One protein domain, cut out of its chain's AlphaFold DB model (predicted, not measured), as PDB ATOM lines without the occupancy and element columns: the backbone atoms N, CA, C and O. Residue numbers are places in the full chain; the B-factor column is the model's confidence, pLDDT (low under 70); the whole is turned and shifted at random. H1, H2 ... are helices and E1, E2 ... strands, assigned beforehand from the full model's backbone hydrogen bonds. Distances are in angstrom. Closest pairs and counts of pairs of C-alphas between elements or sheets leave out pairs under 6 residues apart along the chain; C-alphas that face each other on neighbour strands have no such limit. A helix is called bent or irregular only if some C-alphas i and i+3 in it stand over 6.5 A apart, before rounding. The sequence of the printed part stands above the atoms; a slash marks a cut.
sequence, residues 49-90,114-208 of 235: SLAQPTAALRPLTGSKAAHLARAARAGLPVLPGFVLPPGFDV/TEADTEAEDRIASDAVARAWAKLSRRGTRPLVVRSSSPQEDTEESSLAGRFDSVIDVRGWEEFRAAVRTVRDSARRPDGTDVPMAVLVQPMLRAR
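What this domain is: This is residues 49 to 90 and 114 to 208 of the 235 residues of the protein "Pyruvate phosphate dikinase-like enzyme" of Streptomyces ossamyceticus (UniProt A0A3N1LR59). A small sheet has helices over both faces: H2, with H1 packed on it, over one, and H3 and H4 over the other. The free end of long H3, residues 114 to 121, sticks out. The 137 printed residues include, in order, H1 H2 E1 H3 E2 E3 H4 E4; the antiparallel sheet runs E1 E4 E2 E3. The class is mixed, helices and strands; the whole is compact, radius of gyration of the C-alphas 15.0 A, spanning 42 by 41 by 27 A.

Where its parts are: The strands are E1, residues 82 to 84, E4, 198 to 203, 16.9 A long, E2, 144 to 149, 15.5 A, and E3, 166 to 170. The helices are H1, 53 to 56, beginning at C-alpha 53 (217.199, 216.916, 283.198), H2, 58 to 73, 15.2 A, H3, 114 to 137, 34.0 A, and H4, 172 to 185, 20.2 A. H2 is irregular: C-alphas 60 and 63 are 9.2 A apart. E4 ends at C-alpha 203 (198.582, 215.073, 275.496).

How they stand to each other: Within hydrogen-bond range are N 84 and O 199 of E1 and E4, 2.9 A, N 147 and O 200 of E2 and E4, 2.8 A, and N 146 and O 167 of the hairpin E2 and E3, 2.9 A. H4 is on the sheet over E2, height 8.1 A; the C-alphas of Ser 148 and Val 183 are their closest, 5.8 A. E3, H4 and E4 form a split strand-helix-strand unit, with E2 between the strands and a right-handed crossover. H3, on the same face, height 10.7 A, is close to H4 but not clearly touching; their closest C-alphas, of Trp 133 and Trp 173, are 7.8 A apart. H2 is on the opposite face, height 9.8 A, completing three layers, helices on both faces. H1 touches H2, closest at the C-alphas of Ala 56 and Ala 66, 4.1 A. Every O i to N i+4 pair is within range in H3 and H4, 9 of 12 in H2; H1 is too short for one.

The domain as a whole: The C-alphas of Thr 114 and Arg 208 are farthest apart, 51.6 A. Residues 91 to 113 are not printed; C-alphas 90 and 114 are 20.0 A apart across the cut. The links E2 to E3 and H4 to E4 are long. pLDDT is under 70 at residues 88 to 90, 114 to 116, 152 to 164 and 192.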
ATOM      1  N   SER A  49     212.080 219.273 276.592       95.88
ATOM      2  CA  SER A  49     211.302 218.046 276.804       95.88
ATOM      3  C   SER A  49     211.214 217.723 278.294       95.88
ATOM      4  O   SER A  49     212.230 217.779 278.978       95.88
ATOM      5  N   LEU A  50     210.054 217.273 278.790       95.38
ATOM      6  CA  LEU A  50     209.912 216.817 280.185       95.38
ATOM      7  C   LEU A  50     210.846 215.651 280.556       95.38
ATOM      8  O   LEU A  50     211.062 215.397 281.737       95.38
ATOM      9  N   ALA A  51     211.391 214.940 279.564       93.06
ATOM     10  CA  ALA A  51     212.362 213.872 279.775       93.06
ATOM     11  C   ALA A  51     213.800 214.386 279.990       93.06
ATOM     12  O   ALA A  51     214.660 213.626 280.429       93.06
ATOM     13  N   GLN A  52     214.087 215.651 279.666       93.25
ATOM     14  CA  GLN A  52     215.418 216.228 279.837       93.25
ATOM     15  C   GLN A  52     215.653 216.636 281.300       93.25
ATOM     16  O   GLN A  52     214.747 217.180 281.934       93.25
ATOM     17  N   PRO A  53     216.874 216.472 281.840       91.56
ATOM     18  CA  PRO A  53     217.199 216.916 283.198       91.56
ATOM     19  C   PRO A  53     216.940 218.411 283.437       91.56
ATOM     20  O   PRO A  53     216.496 218.801 284.516       91.56
ATOM     21  N   THR A  54     217.154 219.241 282.412       92.50
ATOM     22  CA  THR A  54     216.910 220.691 282.448       92.50
ATOM     23  C   THR A  54     215.442 221.046 282.685       92.50
ATOM     24  O   THR A  54     215.163 222.120 283.212       92.50
ATOM     25  N   ALA A  55     214.499 220.140 282.403       93.62
ATOM     26  CA  ALA A  55     213.080 220.355 282.676       93.62
ATOM     27  C   ALA A  55     212.744 220.436 284.172       93.62
ATOM     28  O   ALA A  55     211.643 220.842 284.518       93.62
ATOM     29  N   ALA A  56     213.663 220.056 285.068       93.06
ATOM     30  CA  ALA A  56     213.490 220.176 286.517       93.06
ATOM     31  C   ALA A  56     213.875 221.564 287.078       93.06
ATOM     32  O   ALA A  56     213.751 221.795 288.291       93.06
ATOM     33  N   LEU A  57     214.360 222.477 286.225       90.88
ATOM     34  CA  LEU A  57     214.796 223.822 286.597       90.88
ATOM     35  C   LEU A  57     213.617 224.805 286.546       90.88
ATOM     36  O   LEU A  57     213.183 225.225 285.476       90.88
ATOM     37  N   ARG A  58     213.130 225.231 287.720       90.69
ATOM     38  CA  ARG A  58     212.004 226.180 287.833       90.69
ATOM     39  C   ARG A  58     212.207 227.504 287.087       90.69
ATOM     40  O   ARG A  58     211.245 227.927 286.458       90.69
ATOM     41  N   PRO A  59     213.395 228.142 287.089       88.38
ATOM     42  CA  PRO A  59     213.587 229.383 286.336       88.38
ATOM     43  C   PRO A  59     213.337 229.227 284.829       88.38
ATOM     44  O   PRO A  59     212.949 230.186 284.173       88.38
ATOM     45  N   LEU A  60     213.529 228.017 284.293       89.12
ATOM     46  CA  LEU A  60     213.391 227.723 282.870       89.12
ATOM     47  C   LEU A  60     211.980 227.250 282.501       89.12
ATOM     48  O   LEU A  60     211.429 227.673 281.491       89.12
ATOM     49  N   THR A  61     211.398 226.350 283.297       91.69
ATOM     50  CA  THR A  61     210.146 225.659 282.936       91.69
ATOM     51  C   THR A  61     208.961 225.992 283.835       91.69
ATOM     52  O   THR A  61     207.864 225.469 283.636       91.69
ATOM     53  N   GLY A  62     209.174 226.816 284.857       90.62
ATOM     54  CA  GLY A  62     208.219 227.074 285.925       90.62
ATOM     55  C   GLY A  62     207.936 225.873 286.821       90.62
ATOM     56  O   GLY A  62     208.471 224.774 286.631       90.62
ATOM     57  N   SER A  63     207.103 226.097 287.834       89.94
ATOM     58  CA  SER A  63     206.947 225.159 288.947       89.94
ATOM     59  C   SER A  63     206.217 223.875 288.564       89.94
ATOM     60  O   SER A  63     206.716 222.788 288.864       89.94
ATOM     61  N   LYS A  64     205.098 223.961 287.828       91.75
ATOM     62  CA  LYS A  64     204.314 222.774 287.438       91.75
ATOM     63  C   LYS A  64     205.144 221.796 286.609       91.75
ATOM     64  O   LYS A  64     205.226 220.612 286.938       91.75
ATOM     65  N   ALA A  65     205.785 222.284 285.550       94.19
ATOM     66  CA  ALA A  65     206.592 221.434 284.684       94.19
ATOM     67  C   ALA A  65     207.832 220.886 285.404       94.19
ATOM     68  O   ALA A  65     208.141 219.706 285.248       94.19
ATOM     69  N   ALA A  66     208.480 221.690 286.257       94.62
ATOM     70  CA  ALA A  66     209.611 221.228 287.056       94.62
ATOM     71  C   ALA A  66     209.228 220.100 288.018       94.62
ATOM     72  O   ALA A  66     209.958 219.113 288.139       94.62
ATOM     73  N   HIS A  67     208.071 220.200 288.678       94.25
ATOM     74  CA  HIS A  67     207.563 219.134 289.536       94.25
ATOM     75  C   HIS A  67     207.200 217.873 288.741       94.25
ATOM     76  O   HIS A  67     207.554 216.777 289.172       94.25
ATOM     77  N   LEU A  68     206.594 218.003 287.556       95.69
ATOM     78  CA  LEU A  68     206.321 216.859 286.677       95.69
ATOM     79  C   LEU A  68     207.606 216.170 286.197       95.69
ATOM     80  O   LEU A  68     207.687 214.945 286.236       95.69
ATOM     81  N   ALA A  69     208.629 216.931 285.803       96.06
ATOM     82  CA  ALA A  69     209.921 216.377 285.402       96.06
ATOM     83  C   ALA A  69     210.611 215.636 286.563       96.06
ATOM     84  O   ALA A  69     211.145 214.540 286.384       96.06
ATOM     85  N   ARG A  70     210.558 216.187 287.785       95.12
ATOM     86  CA  ARG A  70     211.073 215.515 288.993       95.12
ATOM     87  C   ARG A  70     210.303 214.234 289.308       95.12
ATOM     88  O   ARG A  70     210.934 213.221 289.588       95.12
ATOM     89  N   ALA A  71     208.975 214.267 289.222       94.38
ATOM     90  CA  ALA A  71     208.127 213.096 289.428       94.38
ATOM     91  C   ALA A  71     208.433 211.987 288.408       94.38
ATOM     92  O   ALA A  71     208.604 210.835 288.799       94.38
ATOM     93  N   ALA A  72     208.593 212.337 287.126       94.12
ATOM     94  CA  ALA A  72     208.974 211.392 286.077       94.12
ATOM     95  C   ALA A  72     210.332 210.735 286.375       94.12
ATOM     96  O   ALA A  72     210.471 209.518 286.293       94.12
ATOM     97  N   ARG A  73     211.324 211.532 286.800       92.81
ATOM     98  CA  ARG A  73     212.645 211.029 287.217       92.81
ATOM     99  C   ARG A  73     212.594 210.137 288.457       92.81
ATOM    100  O   ARG A  73     213.446 209.269 288.601       92.81
ATOM    101  N   ALA A  74     211.617 210.343 289.333       94.88
ATOM    102  CA  ALA A  74     211.364 209.488 290.488       94.88
ATOM    103  C   ALA A  74     210.587 208.201 290.131       94.88
ATOM    104  O   ALA A  74     210.205 207.456 291.029       94.88
ATOM    105  N   GLY A  75     210.329 207.937 288.844       94.56
ATOM    106  CA  GLY A  75     209.628 206.738 288.376       94.56
ATOM    107  C   GLY A  75     208.103 206.818 288.468       94.56
ATOM    108  O   GLY A  75     207.426 205.815 288.250       94.56
ATOM    109  N   LEU A  76     207.536 207.990 288.776       94.06
ATOM    110  CA  LEU A  76     206.086 208.168 288.781       94.06
ATOM    111  C   LEU A  76     205.543 208.237 287.341       94.06
ATOM    112  O   LEU A  76     206.202 208.794 286.458       94.06
ATOM    113  N   PRO A  77     204.323 207.725 287.092       92.69
ATOM    114  CA  PRO A  77     203.711 207.763 285.770       92.69
ATOM    115  C   PRO A  77     203.307 209.199 285.416       92.69
ATOM    116  O   PRO A  77     202.251 209.692 285.814       92.69
ATOM    117  N   VAL A  78     204.160 209.876 284.653       94.75
ATOM    118  CA  VAL A  78     203.941 211.244 284.180       94.75
ATOM    119  C   VAL A  78     203.740 211.232 282.672       94.75
ATOM    120  O   VAL A  78     204.457 210.554 281.936       94.75
ATOM    121  N   LEU A  79     202.760 212.000 282.195       95.06
ATOM    122  CA  LEU A  79     202.537 212.145 280.761       95.06
ATOM    123  C   LEU A  79     203.752 212.774 280.074       95.06
ATOM    124  O   LEU A  79     204.302 213.753 280.591       95.06
ATOM    125  N   PRO A  80     204.114 212.299 278.868       95.62
ATOM    126  CA  PRO A  80     205.124 212.973 278.075       95.62
ATOM    127  C   PRO A  80     204.659 214.393 277.750       95.62
ATOM    128  O   PRO A  80     203.465 214.687 277.709       95.62
ATOM    129  N   GLY A  81     205.608 215.272 277.473       96.75
ATOM    130  CA  GLY A  81     205.310 216.654 277.141       96.75
ATOM    131  C   GLY A  81     206.570 217.453 276.883       96.75
ATOM    132  O   GLY A  81     207.694 216.948 277.002       96.75
ATOM    133  N   PHE A  82     206.364 218.710 276.532       97.31
ATOM    134  CA  PHE A  82     207.430 219.688 276.405       97.31
ATOM    135  C   PHE A  82     206.991 221.023 276.996       97.31
ATOM    136  O   PHE A  82     205.809 221.251 277.254       97.31
ATOM    137  N   VAL A  83     207.967 221.888 277.223       96.12
ATOM    138  CA  VAL A  83     207.791 223.218 277.781       96.12
ATOM    139  C   VAL A  83     208.364 224.230 276.807       96.12
ATOM    140  O   VAL A  83     209.451 224.021 276.268       96.12
ATOM    141  N   LEU A  84     207.631 225.315 276.601       94.31
ATOM    142  CA  LEU A  84     208.128 226.528 275.965       94.31
ATOM    143  C   LEU A  84     208.569 227.481 277.082       94.31
ATOM    144  O   LEU A  84     207.702 227.903 277.856       94.31
ATOM    145  N   PRO A  85     209.867 227.792 277.219       91.38
ATOM    146  CA  PRO A  85     210.331 228.719 278.246       91.38
ATOM    147  C   PRO A  85     209.744 230.135 278.100       91.38
ATOM    148  O   PRO A  85     209.203 230.480 277.039       91.38
ATOM    149  N   PRO A  86     209.845 230.970 279.153       86.38
ATOM    150  CA  PRO A  86     209.465 232.377 279.086       86.38
ATOM    151  C   PRO A  86     210.214 233.126 277.974       86.38
ATOM    152  O   PRO A  86     211.348 232.787 277.646       86.38
ATOM    153  N   GLY A  87     209.593 234.162 277.409       73.81
ATOM    154  CA  GLY A  87     210.237 235.062 276.440       73.81
ATOM    155  C   GLY A  87     210.316 234.551 274.998       73.81
ATOM    156  O   GLY A  87     210.622 235.328 274.103       73.81
ATOM    157  N   PHE A  88     209.990 233.286 274.736       66.31
ATOM    158  CA  PHE A  88     209.834 232.795 273.366       66.31
ATOM    159  C   PHE A  88     208.515 233.311 272.759       66.31
ATOM    160  O   PHE A  88     207.549 233.399 273.503       66.31
ATOM    161  N   ASP A  89     208.384 233.575 271.453       62.16
ATOM    162  CA  ASP A  89     207.095 233.893 270.800       62.16
ATOM    163  C   ASP A  89     206.770 232.919 269.651       62.16
ATOM    164  O   ASP A  89     207.363 232.976 268.584       62.16
ATOM    165  N   VAL A  90     205.779 232.033 269.837       61.19
ATOM    166  CA  VAL A  90     205.244 231.171 268.752       61.19
ATOM    167  C   VAL A  90     204.384 231.946 267.743       61.19
ATOM    168  O   VAL A  90     203.903 231.395 266.744       61.19
ATOM    169  N   THR A 114     222.676 241.661 262.982       61.44
ATOM    170  CA  THR A 114     221.874 241.341 264.179       61.44
ATOM    171  C   THR A 114     220.418 241.005 263.833       61.44
ATOM    172  O   THR A 114     219.827 240.107 264.431       61.44
ATOM    173  N   GLU A 115     219.810 241.718 262.880       64.00
ATOM    174  CA  GLU A 115     218.443 241.462 262.410       64.00
ATOM    175  C   GLU A 115     218.356 240.111 261.679       64.00
ATOM    176  O   GLU A 115     217.465 239.317 261.985       64.00
ATOM    177  N   ALA A 116     219.312 239.803 260.797       66.62
ATOM    178  CA  ALA A 116     219.380 238.526 260.089       66.62
ATOM    179  C   ALA A 116     219.608 237.332 261.036       66.62
ATOM    180  O   ALA A 116     218.946 236.298 260.889       66.62
ATOM    181  N   ASP A 117     220.488 237.489 262.027       70.38
ATOM    182  CA  ASP A 117     220.746 236.476 263.052       70.38
ATOM    183  C   ASP A 117     219.502 236.243 263.918       70.38
ATOM    184  O   ASP A 117     219.092 235.100 264.126       70.38
ATOM    185  N   THR A 118     218.817 237.316 264.326       72.56
ATOM    186  CA  THR A 118     217.560 237.224 265.088       72.56
ATOM    187  C   THR A 118     216.471 236.496 264.292       72.56
ATOM    188  O   THR A 118     215.760 235.645 264.826       72.56
ATOM    189  N   GLU A 119     216.324 236.796 263.000       71.69
ATOM    190  CA  GLU A 119     215.359 236.102 262.144       71.69
ATOM    191  C   GLU A 119     215.697 234.619 261.956       71.69
ATOM    192  O   GLU A 119     214.799 233.775 261.872       71.69
ATOM    193  N   ALA A 120     216.984 234.282 261.852       75.50
ATOM    194  CA  ALA A 120     217.429 232.899 261.763       75.50
ATOM    195  C   ALA A 120     217.112 232.128 263.051       75.50
ATOM    196  O   ALA A 120     216.573 231.020 262.977       75.50
ATOM    197  N   GLU A 121     217.369 232.728 264.214       75.38
ATOM    198  CA  GLU A 121     217.009 232.170 265.519       75.38
ATOM    199  C   GLU A 121     215.494 231.967 265.659       75.38
ATOM    200  O   GLU A 121     215.051 230.871 266.013       75.38
ATOM    201  N   ASP A 122     214.683 232.964 265.289       77.00
ATOM    202  CA  ASP A 122     213.218 232.874 265.315       77.00
ATOM    203  C   ASP A 122     212.702 231.718 264.438       77.00
ATOM    204  O   ASP A 122     211.811 230.962 264.847       77.00
ATOM    205  N   ARG A 123     213.281 231.530 263.242       80.25
ATOM    206  CA  ARG A 123     212.944 230.407 262.348       80.25
ATOM    207  C   ARG A 123     213.298 229.060 262.975       80.25
ATOM    208  O   ARG A 123     212.447 228.173 263.021       80.25
ATOM    209  N   ILE A 124     214.517 228.912 263.499       83.00
ATOM    210  CA  ILE A 124     214.977 227.680 264.165       83.00
ATOM    211  C   ILE A 124     214.056 227.322 265.333       83.00
ATOM    212  O   ILE A 124     213.680 226.158 265.516       83.00
ATOM    213  N   ALA A 125     213.677 228.325 266.116       82.31
ATOM    214  CA  ALA A 125     212.820 228.174 267.271       82.31
ATOM    215  C   ALA A 125     211.385 227.782 266.884       82.31
ATOM    216  O   ALA A 125     210.833 226.824 267.436       82.31
ATOM    217  N   SER A 126     210.803 228.460 265.890       85.69
ATOM    218  CA  SER A 126     209.485 228.134 265.331       85.69
ATOM    219  C   SER A 126     209.441 226.701 264.797       85.69
ATOM    220  O   SER A 126     208.552 225.920 265.152       85.69
ATOM    221  N   ASP A 127     210.470 226.298 264.053       89.31
ATOM    222  CA  ASP A 127     210.621 224.941 263.537       89.31
ATOM    223  C   ASP A 127     210.752 223.898 264.654       89.31
ATOM    224  O   ASP A 127     210.178 222.806 264.579       89.31
ATOM    225  N   ALA A 128     211.499 224.210 265.717       91.00
ATOM    226  CA  ALA A 128     211.623 223.333 266.876       91.00
ATOM    227  C   ALA A 128     210.264 223.106 267.552       91.00
ATOM    228  O   ALA A 128     209.930 221.963 267.886       91.00
ATOM    229  N   VAL A 129     209.452 224.158 267.691       92.56
ATOM    230  CA  VAL A 129     208.093 224.048 268.232       92.56
ATOM    231  C   VAL A 129     207.180 223.270 267.300       92.56
ATOM    232  O   VAL A 129     206.480 222.373 267.769       92.56
ATOM    233  N   ALA A 130     207.208 223.543 265.995       92.38
ATOM    234  CA  ALA A 130     206.407 222.816 265.015       92.38
ATOM    235  C   ALA A 130     206.722 221.312 265.039       92.38
ATOM    236  O   ALA A 130     205.810 220.481 265.075       92.38
ATOM    237  N   ARG A 131     208.007 220.940 265.125       95.06
ATOM    238  CA  ARG A 131     208.441 219.541 265.282       95.06
ATOM    239  C   ARG A 131     207.971 218.928 266.600       95.06
ATOM    240  O   ARG A 131     207.472 217.800 266.603       95.06
ATOM    241  N   ALA A 132     208.119 219.643 267.716       95.69
ATOM    242  CA  ALA A 132     207.693 219.167 269.030       95.69
ATOM    243  C   ALA A 132     206.172 218.962 269.095       95.69
ATOM    244  O   ALA A 132     205.709 217.908 269.545       95.69
ATOM    245  N   TRP A 133     205.408 219.921 268.567       96.62
ATOM    246  CA  TRP A 133     203.962 219.832 268.404       96.62
ATOM    247  C   TRP A 133     203.588 218.638 267.529       96.62
ATOM    248  O   TRP A 133     202.849 217.777 267.995       96.62
ATOM    249  N   ALA A 134     204.138 218.516 266.317       96.69
ATOM    250  CA  ALA A 134     203.798 217.439 265.386       96.69
ATOM    251  C   ALA A 134     204.104 216.052 265.970       96.69
ATOM    252  O   ALA A 134     203.324 215.115 265.799       96.69
ATOM    253  N   LYS A 135     205.211 215.912 266.708       97.12
ATOM    254  CA  LYS A 135     205.551 214.671 267.415       97.12
ATOM    255  C   LYS A 135     204.546 214.365 268.526       97.12
ATOM    256  O   LYS A 135     204.052 213.240 268.618       97.12
ATOM    257  N   LEU A 136     204.234 215.341 269.380       97.12
ATOM    258  CA  LEU A 136     203.355 215.130 270.530       97.12
ATOM    259  C   LEU A 136     201.889 214.941 270.108       97.12
ATOM    260  O   LEU A 136     201.229 214.025 270.596       97.12
ATOM    261  N   SER A 137     201.390 215.736 269.165       96.31
ATOM    262  CA  SER A 137     200.023 215.658 268.636       96.31
ATOM    263  C   SER A 137     199.827 214.537 267.616       96.31
ATOM    264  O   SER A 137     198.705 214.328 267.169       96.31
ATOM    265  N   ARG A 138     200.891 213.815 267.225       95.75
ATOM    266  CA  ARG A 138     200.873 212.870 266.092       95.75
ATOM    267  C   ARG A 138     200.330 213.537 264.821       95.75
ATOM    268  O   ARG A 138     199.411 213.039 264.186       95.75
ATOM    269  N   ARG A 139     200.895 214.699 264.481       93.19
ATOM    270  CA  ARG A 139     200.471 215.558 263.360       93.19
ATOM    271  C   ARG A 139     198.986 215.943 263.439       93.19
ATOM    272  O   ARG A 139     198.291 215.973 262.434       93.19
ATOM    273  N   GLY A 140     198.507 216.237 264.647       91.06
ATOM    274  CA  GLY A 140     197.153 216.734 264.901       91.06
ATOM    275  C   GLY A 140     196.093 215.668 265.186       91.06
ATOM    276  O   GLY A 140     194.986 216.033 265.566       91.06
ATOM    277  N   THR A 141     196.399 214.369 265.078       93.12
ATOM    278  CA  THR A 141     195.405 213.313 265.360       93.12
ATOM    279  C   THR A 141     195.153 213.099 266.855       93.12
ATOM    280  O   THR A 141     194.189 212.433 267.231       93.12
ATOM    281  N   ARG A 142     196.028 213.611 267.725       95.25
ATOM    282  CA  ARG A 142     195.900 213.543 269.181       95.25
ATOM    283  C   ARG A 142     195.741 214.952 269.764       95.25
ATOM    284  O   ARG A 142     196.664 215.753 269.593       95.25
ATOM    285  N   PRO A 143     194.641 215.237 270.488       96.75
ATOM    286  CA  PRO A 143     194.454 216.529 271.134       96.75
ATOM    287  C   PRO A 143     195.486 216.761 272.237       96.75
ATOM    288  O   PRO A 143     195.965 215.821 272.886       96.75
ATOM    289  N   LEU A 144     195.814 218.029 272.452       97.88
ATOM    290  CA  LEU A 144     196.764 218.484 273.457       97.88
ATOM    291  C   LEU A 144     196.066 219.319 274.536       97.88
ATOM    292  O   LEU A 144     194.956 219.813 274.361       97.88
ATOM    293  N   VAL A 145     196.747 219.472 275.664       96.88
ATOM    294  CA  VAL A 145     196.445 220.463 276.692       96.88
ATOM    295  C   VAL A 145     197.637 221.408 276.815       96.88
ATOM    296  O   VAL A 145     198.789 220.964 276.858       96.88
ATOM    297  N   VAL A 146     197.354 222.706 276.855       96.38
ATOM    298  CA  VAL A 146     198.338 223.787 276.950       96.38
ATOM    299  C   VAL A 146     198.111 224.499 278.278       96.38
ATOM    300  O   VAL A 146     197.014 224.981 278.545       96.38
ATOM    301  N   ARG A 147     199.118 224.505 279.149       94.56
ATOM    302  CA  ARG A 147     198.987 224.897 280.557       94.56
ATOM    303  C   ARG A 147     200.034 225.927 280.923       94.56
ATOM    304  O   ARG A 147     201.198 225.798 280.550       94.56
ATOM    305  N   SER A 148     199.636 226.892 281.731       92.19
ATOM    306  CA  SER A 148     200.562 227.770 282.437       92.19
ATOM    307  C   SER A 148     201.487 226.984 283.366       92.19
ATOM    308  O   SER A 148     201.076 226.033 284.040       92.19
ATOM    309  N   SER A 149     202.746 227.394 283.409       90.19
ATOM    310  CA  SER A 149     203.741 226.927 284.366       90.19
ATOM    311  C   SER A 149     204.635 228.115 284.699       90.19
ATOM    312  O   SER A 149     205.718 228.262 284.143       90.19
ATOM    313  N   SER A 150     204.170 229.016 285.566       83.88
ATOM    314  CA  SER A 150     205.010 230.130 286.019       83.88
ATOM    315  C   SER A 150     205.971 229.673 287.136       83.88
ATOM    316  O   SER A 150     205.615 228.811 287.947       83.88
ATOM    317  N   PRO A 151     207.207 230.205 287.204       73.88
ATOM    318  CA  PRO A 151     208.106 230.001 288.343       73.88
ATOM    319  C   PRO A 151     207.557 230.556 289.670       73.88
ATOM    320  O   PRO A 151     207.945 230.067 290.728       73.88
ATOM    321  N   GLN A 152     206.666 231.552 289.619       68.06
ATOM    322  CA  GLN A 152     206.139 232.281 290.778       68.06
ATOM    323  C   GLN A 152     204.805 231.725 291.323       68.06
ATOM    324  O   GLN A 152     204.203 232.338 292.194       68.06
ATOM    325  N   GLU A 153     204.318 230.577 290.837       61.84
ATOM    326  CA  GLU A 153     203.064 229.973 291.334       61.84
ATOM    327  C   GLU A 153     203.158 229.367 292.743       61.84
ATOM    328  O   GLU A 153     202.133 229.244 293.407       61.84
ATOM    329  N   ASP A 154     204.367 229.004 293.184       56.72
ATOM    330  CA  ASP A 154     204.614 228.229 294.413       56.72
ATOM    331  C   ASP A 154     205.485 229.002 295.432       56.72
ATOM    332  O   ASP A 154     206.225 228.399 296.210       56.72
ATOM    333  N   THR A 155     205.475 230.339 295.406       53.53
ATOM    334  CA  THR A 155     206.178 231.153 296.417       53.53
ATOM    335  C   THR A 155     205.293 231.394 297.637       53.53
ATOM    336  O   THR A 155     204.115 231.706 297.475       53.53
ATOM    337  N   GLU A 156     205.867 231.314 298.845       48.59
ATOM    338  CA  GLU A 156     205.158 231.468 300.132       48.59
ATOM    339  C   GLU A 156     204.378 232.791 300.265       48.59
ATOM    340  O   GLU A 156     203.394 232.857 300.995       48.59
ATOM    341  N   GLU A 157     204.763 233.822 299.508       40.81
ATOM    342  CA  GLU A 157     204.156 235.157 299.552       40.81
ATOM    343  C   GLU A 157     203.061 235.401 298.497       40.81
ATOM    344  O   GLU A 157     202.449 236.471 298.480       40.81
ATOM    345  N   SER A 158     202.776 234.453 297.593       44.44
ATOM    346  CA  SER A 158     201.767 234.690 296.555       44.44
ATOM    347  C   SER A 158     201.062 233.420 296.091       44.44
ATOM    348  O   SER A 158     201.522 232.702 295.206       44.44
ATOM    349  N   SER A 159     199.870 233.187 296.639       45.38
ATOM    350  CA  SER A 159     198.907 232.214 296.125       45.38
ATOM    351  C   SER A 159     198.279 232.728 294.822       45.38
ATOM    352  O   SER A 159     197.105 233.084 294.784       45.38
ATOM    353  N   LEU A 160     199.045 232.766 293.727       51.25
ATOM    354  CA  LEU A 160     198.501 232.950 292.368       51.25
ATOM    355  C   LEU A 160     197.880 231.653 291.814       51.25
ATOM    356  O   LEU A 160     197.497 231.580 290.643       51.25
ATOM    357  N   ALA A 161     197.781 230.620 292.654       46.44
ATOM    358  CA  ALA A 161     197.128 229.360 292.353       46.44
ATOM    359  C   ALA A 161     195.708 229.601 291.808       46.44
ATOM    360  O   ALA A 161     194.861 230.200 292.463       46.44
ATOM    361  N   GLY A 162     195.459 229.132 290.582       51.94
ATOM    362  CA  GLY A 162     194.163 229.259 289.908       51.94
ATOM    363  C   GLY A 162     193.962 230.534 289.082       51.94
ATOM    364  O   GLY A 162     192.908 230.670 288.473       51.94
ATOM    365  N   ARG A 163     194.948 231.440 289.015       60.59
ATOM    366  CA  ARG A 163     194.849 232.665 288.199       60.59
ATOM    367  C   ARG A 163     195.168 232.448 286.718       60.59
ATOM    368  O   ARG A 163     194.703 233.210 285.880       60.59
ATOM    369  N   PHE A 164     195.991 231.454 286.404       67.50
ATOM    370  CA  PHE A 164     196.519 231.272 285.056       67.50
ATOM    371  C   PHE A 164     195.738 230.239 284.251       67.50
ATOM    372  O   PHE A 164     195.366 229.178 284.763       67.50
ATOM    373  N   ASP A 165     195.595 230.512 282.958       79.25
ATOM    374  CA  ASP A 165     194.754 229.712 282.081       79.25
ATOM    375  C   ASP A 165     195.371 228.349 281.740       79.25
ATOM    376  O   ASP A 165     196.588 228.112 281.783       79.25
ATOM    377  N   SER A 166     194.488 227.416 281.397       87.81
ATOM    378  CA  SER A 166     194.810 226.174 280.703       87.81
ATOM    379  C   SER A 166     193.797 225.981 279.582       87.81
ATOM    380  O   SER A 166     192.595 226.043 279.826       87.81
ATOM    381  N   VAL A 167     194.277 225.717 278.372       93.06
ATOM    382  CA  VAL A 167     193.435 225.440 277.204       93.06
ATOM    383  C   VAL A 167     193.469 223.938 276.934       93.06
ATOM    384  O   VAL A 167     194.543 223.341 276.817       93.06
ATOM    385  N   ILE A 168     192.293 223.317 276.895       94.06
ATOM    386  CA  ILE A 168     192.101 221.868 276.742       94.06
ATOM    387  C   ILE A 168     191.572 221.526 275.342       94.06
ATOM    388  O   ILE A 168     191.058 222.395 274.656       94.06
ATOM    389  N   ASP A 169     191.682 220.250 274.953       94.50
ATOM    390  CA  ASP A 169     191.235 219.706 273.650       94.50
ATOM    391  C   ASP A 169     191.785 220.440 272.412       94.50
ATOM    392  O   ASP A 169     191.141 220.486 271.373       94.50
ATOM    393  N   VAL A 170     193.018 220.946 272.504       96.38
ATOM    394  CA  VAL A 170     193.669 221.726 271.444       96.38
ATOM    395  C   VAL A 170     194.070 220.833 270.269       96.38
ATOM    396  O   VAL A 170     194.844 219.880 270.447       96.38
ATOM    397  N   ARG A 171     193.597 221.151 269.059       95.25
ATOM    398  CA  ARG A 171     193.790 220.353 267.840       95.25
ATOM    399  C   ARG A 171     194.296 221.181 266.665       95.25
ATOM    400  O   ARG A 171     193.886 222.297 266.395       95.25
ATOM    401  N   GLY A 172     195.185 220.583 265.881       95.19
ATOM    402  CA  GLY A 172     195.792 221.300 264.762       95.19
ATOM    403  C   GLY A 172     196.789 222.376 265.213       95.19
ATOM    404  O   GLY A 172     197.044 222.586 266.400       95.19
ATOM    405  N   TRP A 173     197.439 222.986 264.227       94.69
ATOM    406  CA  TRP A 173     198.565 223.891 264.454       94.69
ATOM    407  C   TRP A 173     198.120 225.299 264.859       94.69
ATOM    408  O   TRP A 173     198.644 225.859 265.821       94.69
ATOM    409  N   GLU A 174     197.119 225.858 264.178       93.81
ATOM    410  CA  GLU A 174     196.653 227.220 264.459       93.81
ATOM    411  C   GLU A 174     195.981 227.337 265.831       93.81
ATOM    412  O   GLU A 174     196.263 228.279 266.573       93.81
ATOM    413  N   GLU A 175     195.176 226.342 266.220       94.81
ATOM    414  CA  GLU A 175     194.590 226.290 267.563       94.81
ATOM    415  C   GLU A 175     195.677 226.177 268.634       94.81
ATOM    416  O   GLU A 175     195.605 226.831 269.669       94.81
ATOM    417  N   PHE A 176     196.740 225.411 268.367       95.62
ATOM    418  CA  PHE A 176     197.881 225.325 269.270       95.62
ATOM    419  C   PHE A 176     198.579 226.674 269.458       95.62
ATOM    420  O   PHE A 176     198.837 227.072 270.594       95.62
ATOM    421  N   ARG A 177     198.834 227.420 268.378       94.00
ATOM    422  CA  ARG A 177     199.419 228.767 268.474       94.00
ATOM    423  C   ARG A 177     198.508 229.723 269.243       94.00
ATOM    424  O   ARG A 177     198.998 230.495 270.065       94.00
ATOM    425  N   ALA A 178     197.196 229.650 269.011       92.19
ATOM    426  CA  ALA A 178     196.209 230.435 269.747       92.19
ATOM    427  C   ALA A 178     196.198 230.086 271.241       92.19
ATOM    428  O   ALA A 178     196.296 230.983 272.070       92.19
ATOM    429  N   ALA A 179     196.191 228.800 271.583       93.75
ATOM    430  CA  ALA A 179     196.224 228.330 272.962       93.75
ATOM    431  C   ALA A 179     197.490 228.785 273.706       93.75
ATOM    432  O   ALA A 179     197.415 229.220 274.854       93.75
ATOM    433  N   VAL A 180     198.657 228.727 273.052       92.75
ATOM    434  CA  VAL A 180     199.913 229.222 273.636       92.75
ATOM    435  C   VAL A 180     199.853 230.733 273.883       92.75
ATOM    436  O   VAL A 180     200.309 231.176 274.937       92.75
ATOM    437  N   ARG A 181     199.269 231.519 272.962       89.81
ATOM    438  CA  ARG A 181     199.021 232.954 273.188       89.81
ATOM    439  C   ARG A 181     198.122 233.173 274.396       89.81
ATOM    440  O   ARG A 181     198.543 233.859 275.312       89.81
ATOM    441  N   THR A 182     196.954 232.533 274.448       90.62
ATOM    442  CA  THR A 182     196.009 232.659 275.569       90.62
ATOM    443  C   THR A 182     196.684 232.394 276.915       90.62
ATOM    444  O   THR A 182     196.586 233.205 277.832       90.62
ATOM    445  N   VAL A 183     197.447 231.302 277.028       90.75
ATOM    446  CA  VAL A 183     198.145 230.965 278.278       90.75
ATOM    447  C   VAL A 183     199.181 232.022 278.662       90.75
ATOM    448  O   VAL A 183     199.295 232.362 279.838       90.75
ATOM    449  N   ARG A 184     199.935 232.564 277.705       87.62
ATOM    450  CA  ARG A 184     200.913 233.630 277.983       87.62
ATOM    451  C   ARG A 184     200.248 234.942 278.343       87.62
ATOM    452  O   ARG A 184     200.688 235.617 279.262       87.62
ATOM    453  N   ASP A 185     199.171 235.262 277.652       86.75
ATOM    454  CA  ASP A 185     198.385 236.463 277.867       86.75
ATOM    455  C   ASP A 185     197.764 236.484 279.269       86.75
ATOM    456  O   ASP A 185     197.670 237.550 279.870       86.75
ATOM    457  N   SER A 186     197.467 235.311 279.844       85.38
ATOM    458  CA  SER A 186     197.026 235.184 281.242       85.38
ATOM    459  C   SER A 186     198.082 235.618 282.276       85.38
ATOM    460  O   SER A 186     197.752 235.839 283.443       85.38
ATOM    461  N   ALA A 187     199.350 235.762 281.870       83.38
ATOM    462  CA  ALA A 187     200.432 236.242 282.727       83.38
ATOM    463  C   ALA A 187     200.523 237.774 282.817       83.38
ATOM    464  O   ALA A 187     201.213 238.273 283.713       83.38
ATOM    465  N   ARG A 188     199.810 238.505 281.941       79.62
ATOM    466  CA  ARG A 188     199.743 239.971 281.979       79.62
ATOM    467  C   ARG A 188     198.988 240.436 283.211       79.62
ATOM    468  O   ARG A 188     197.833 240.068 283.441       79.62
ATOM    469  N   ARG A 189     199.630 241.288 284.004       71.94
ATOM    470  CA  ARG A 189     198.991 241.940 285.145       71.94
ATOM    471  C   ARG A 189     198.277 243.230 284.716       71.94
ATOM    472  O   ARG A 189     198.661 243.844 283.721       71.94
ATOM    473  N   PRO A 190     197.256 243.679 285.474       71.38
ATOM    474  CA  PRO A 190     196.563 244.943 285.205       71.38
ATOM    475  C   PRO A 190     197.468 246.180 285.278       71.38
ATOM    476  O   PRO A 190     197.168 247.189 284.653       71.38
ATOM    477  N   ASP A 191     198.574 246.094 286.023       75.44
ATOM    478  CA  ASP A 191     199.607 247.135 286.120       75.44
ATOM    479  C   ASP A 191     200.550 247.174 284.898       75.44
ATOM    480  O   ASP A 191     201.483 247.974 284.857       75.44
ATOM    481  N   GLY A 192     200.315 246.316 283.897       68.25
ATOM    482  CA  GLY A 192     201.106 246.230 282.674       68.25
ATOM    483  C   GLY A 192     202.400 245.423 282.807       68.25
ATOM    484  O   GLY A 192     203.138 245.326 281.828       68.25
ATOM    485  N   THR A 193     202.685 244.833 283.972       73.19
ATOM    486  CA  THR A 193     203.862 243.974 284.164       73.19
ATOM    487  C   THR A 193     203.569 242.515 283.804       73.19
ATOM    488  O   THR A 193     202.472 242.001 284.033       73.19
ATOM    489  N   ASP A 194     204.564 241.828 283.240       70.75
ATOM    490  CA  ASP A 194     204.475 240.408 282.896       70.75
ATOM    491  C   ASP A 194     205.192 239.547 283.934       70.75
ATOM    492  O   ASP A 194     206.352 239.783 284.281       70.75
ATOM    493  N   VAL A 195     204.516 238.494 284.395       76.75
ATOM    494  CA  VAL A 195     205.183 237.415 285.130       76.75
ATOM    495  C   VAL A 195     205.829 236.474 284.110       76.75
ATOM    496  O   VAL A 195     205.148 236.071 283.164       76.75
ATOM    497  N   PRO A 196     207.101 236.057 284.281       82.81
ATOM    498  CA  PRO A 196     207.693 235.032 283.428       82.81
ATOM    499  C   PRO A 196     206.792 233.793 283.363       82.81
ATOM    500  O   PRO A 196     206.508 233.154 284.379       82.81
ATOM    501  N   MET A 197     206.325 233.462 282.160       87.88
ATOM    502  CA  MET A 197     205.371 232.378 281.942       87.88
ATOM    503  C   MET A 197     205.958 231.337 281.003       87.88
ATOM    504  O   MET A 197     206.092 231.572 279.800       87.88
ATOM    505  N   ALA A 198     206.277 230.165 281.554       92.06
ATOM    506  CA  ALA A 198     206.535 228.995 280.737       92.06
ATOM    507  C   ALA A 198     205.204 228.322 280.378       92.06
ATOM    508  O   ALA A 198     204.239 228.348 281.147       92.06
ATOM    509  N   VAL A 199     205.158 227.692 279.207       94.00
ATOM    510  CA  VAL A 199     203.964 227.006 278.708       94.00
ATOM    511  C   VAL A 199     204.238 225.515 278.624       94.00
ATOM    512  O   VAL A 199     205.063 225.067 277.833       94.00
ATOM    513  N   LEU A 200     203.539 224.742 279.447       95.88
ATOM    514  CA  LEU A 200     203.587 223.288 279.475       95.88
ATOM    515  C   LEU A 200     202.585 222.706 278.474       95.88
ATOM    516  O   LEU A 200     201.396 223.011 278.528       95.88
ATOM    517  N   VAL A 201     203.049 221.805 277.614       97.44
ATOM    518  CA  VAL A 201     202.232 221.127 276.605       97.44
ATOM    519  C   VAL A 201     202.285 219.620 276.831       97.44
ATOM    520  O   VAL A 201     203.360 219.015 276.837       97.44
ATOM    521  N   GLN A 202     201.120 219.000 277.007       97.75
ATOM    522  CA  GLN A 202     200.974 217.554 277.212       97.75
ATOM    523  C   GLN A 202     199.827 217.005 276.347       97.75
ATOM    524  O   GLN A 202     198.977 217.770 275.898       97.75
ATOM    525  N   PRO A 203     199.763 215.689 276.087       97.25
ATOM    526  CA  PRO A 203     198.582 215.073 275.496       97.25
ATOM    527  C   PRO A 203     197.355 215.287 276.385       97.25
ATOM    528  O   PRO A 203     197.442 215.136 277.605       97.25
ATOM    529  N   MET A 204     196.208 215.577 275.775       95.06
ATOM    530  CA  MET A 204     194.936 215.603 276.489       95.06
ATOM    531  C   MET A 204     194.521 214.167 276.830       95.06
ATOM    532  O   MET A 204     194.476 213.297 275.956       95.06
ATOM    533  N   LEU A 205     194.214 213.910 278.102       89.12
ATOM    534  CA  LEU A 205     193.663 212.631 278.540       89.12
ATOM    535  C   LEU A 205     192.143 212.696 278.610       89.12
ATOM    536  O   LEU A 205     191.577 213.592 279.230       89.12
ATOM    537  N   ARG A 206     191.491 211.667 278.068       86.44
ATOM    538  CA  ARG A 206     190.097 211.354 278.388       86.44
ATOM    539  C   ARG A 206     190.076 210.504 279.652       86.44
ATOM    540  O   ARG A 206     190.097 209.277 279.594       86.44
ATOM    541  N   ALA A 207     190.159 211.167 280.801       83.25
ATOM    542  CA  ALA A 207     190.137 210.485 282.086       83.25
ATOM    543  C   ALA A 207     188.714 210.000 282.400       83.25
ATOM    544  O   ALA A 207     187.778 210.792 282.384       83.25
ATOM    545  N   ARG A 208     188.557 208.712 282.735       87.56
ATOM    546  CA  ARG A 208     187.289 208.178 283.275       87.56
ATOM    547  C   ARG A 208     187.031 208.673 284.702       87.56
ATOM    548  O   ARG A 208     185.893 208.857 285.109       87.56
TER     549      ARG A 208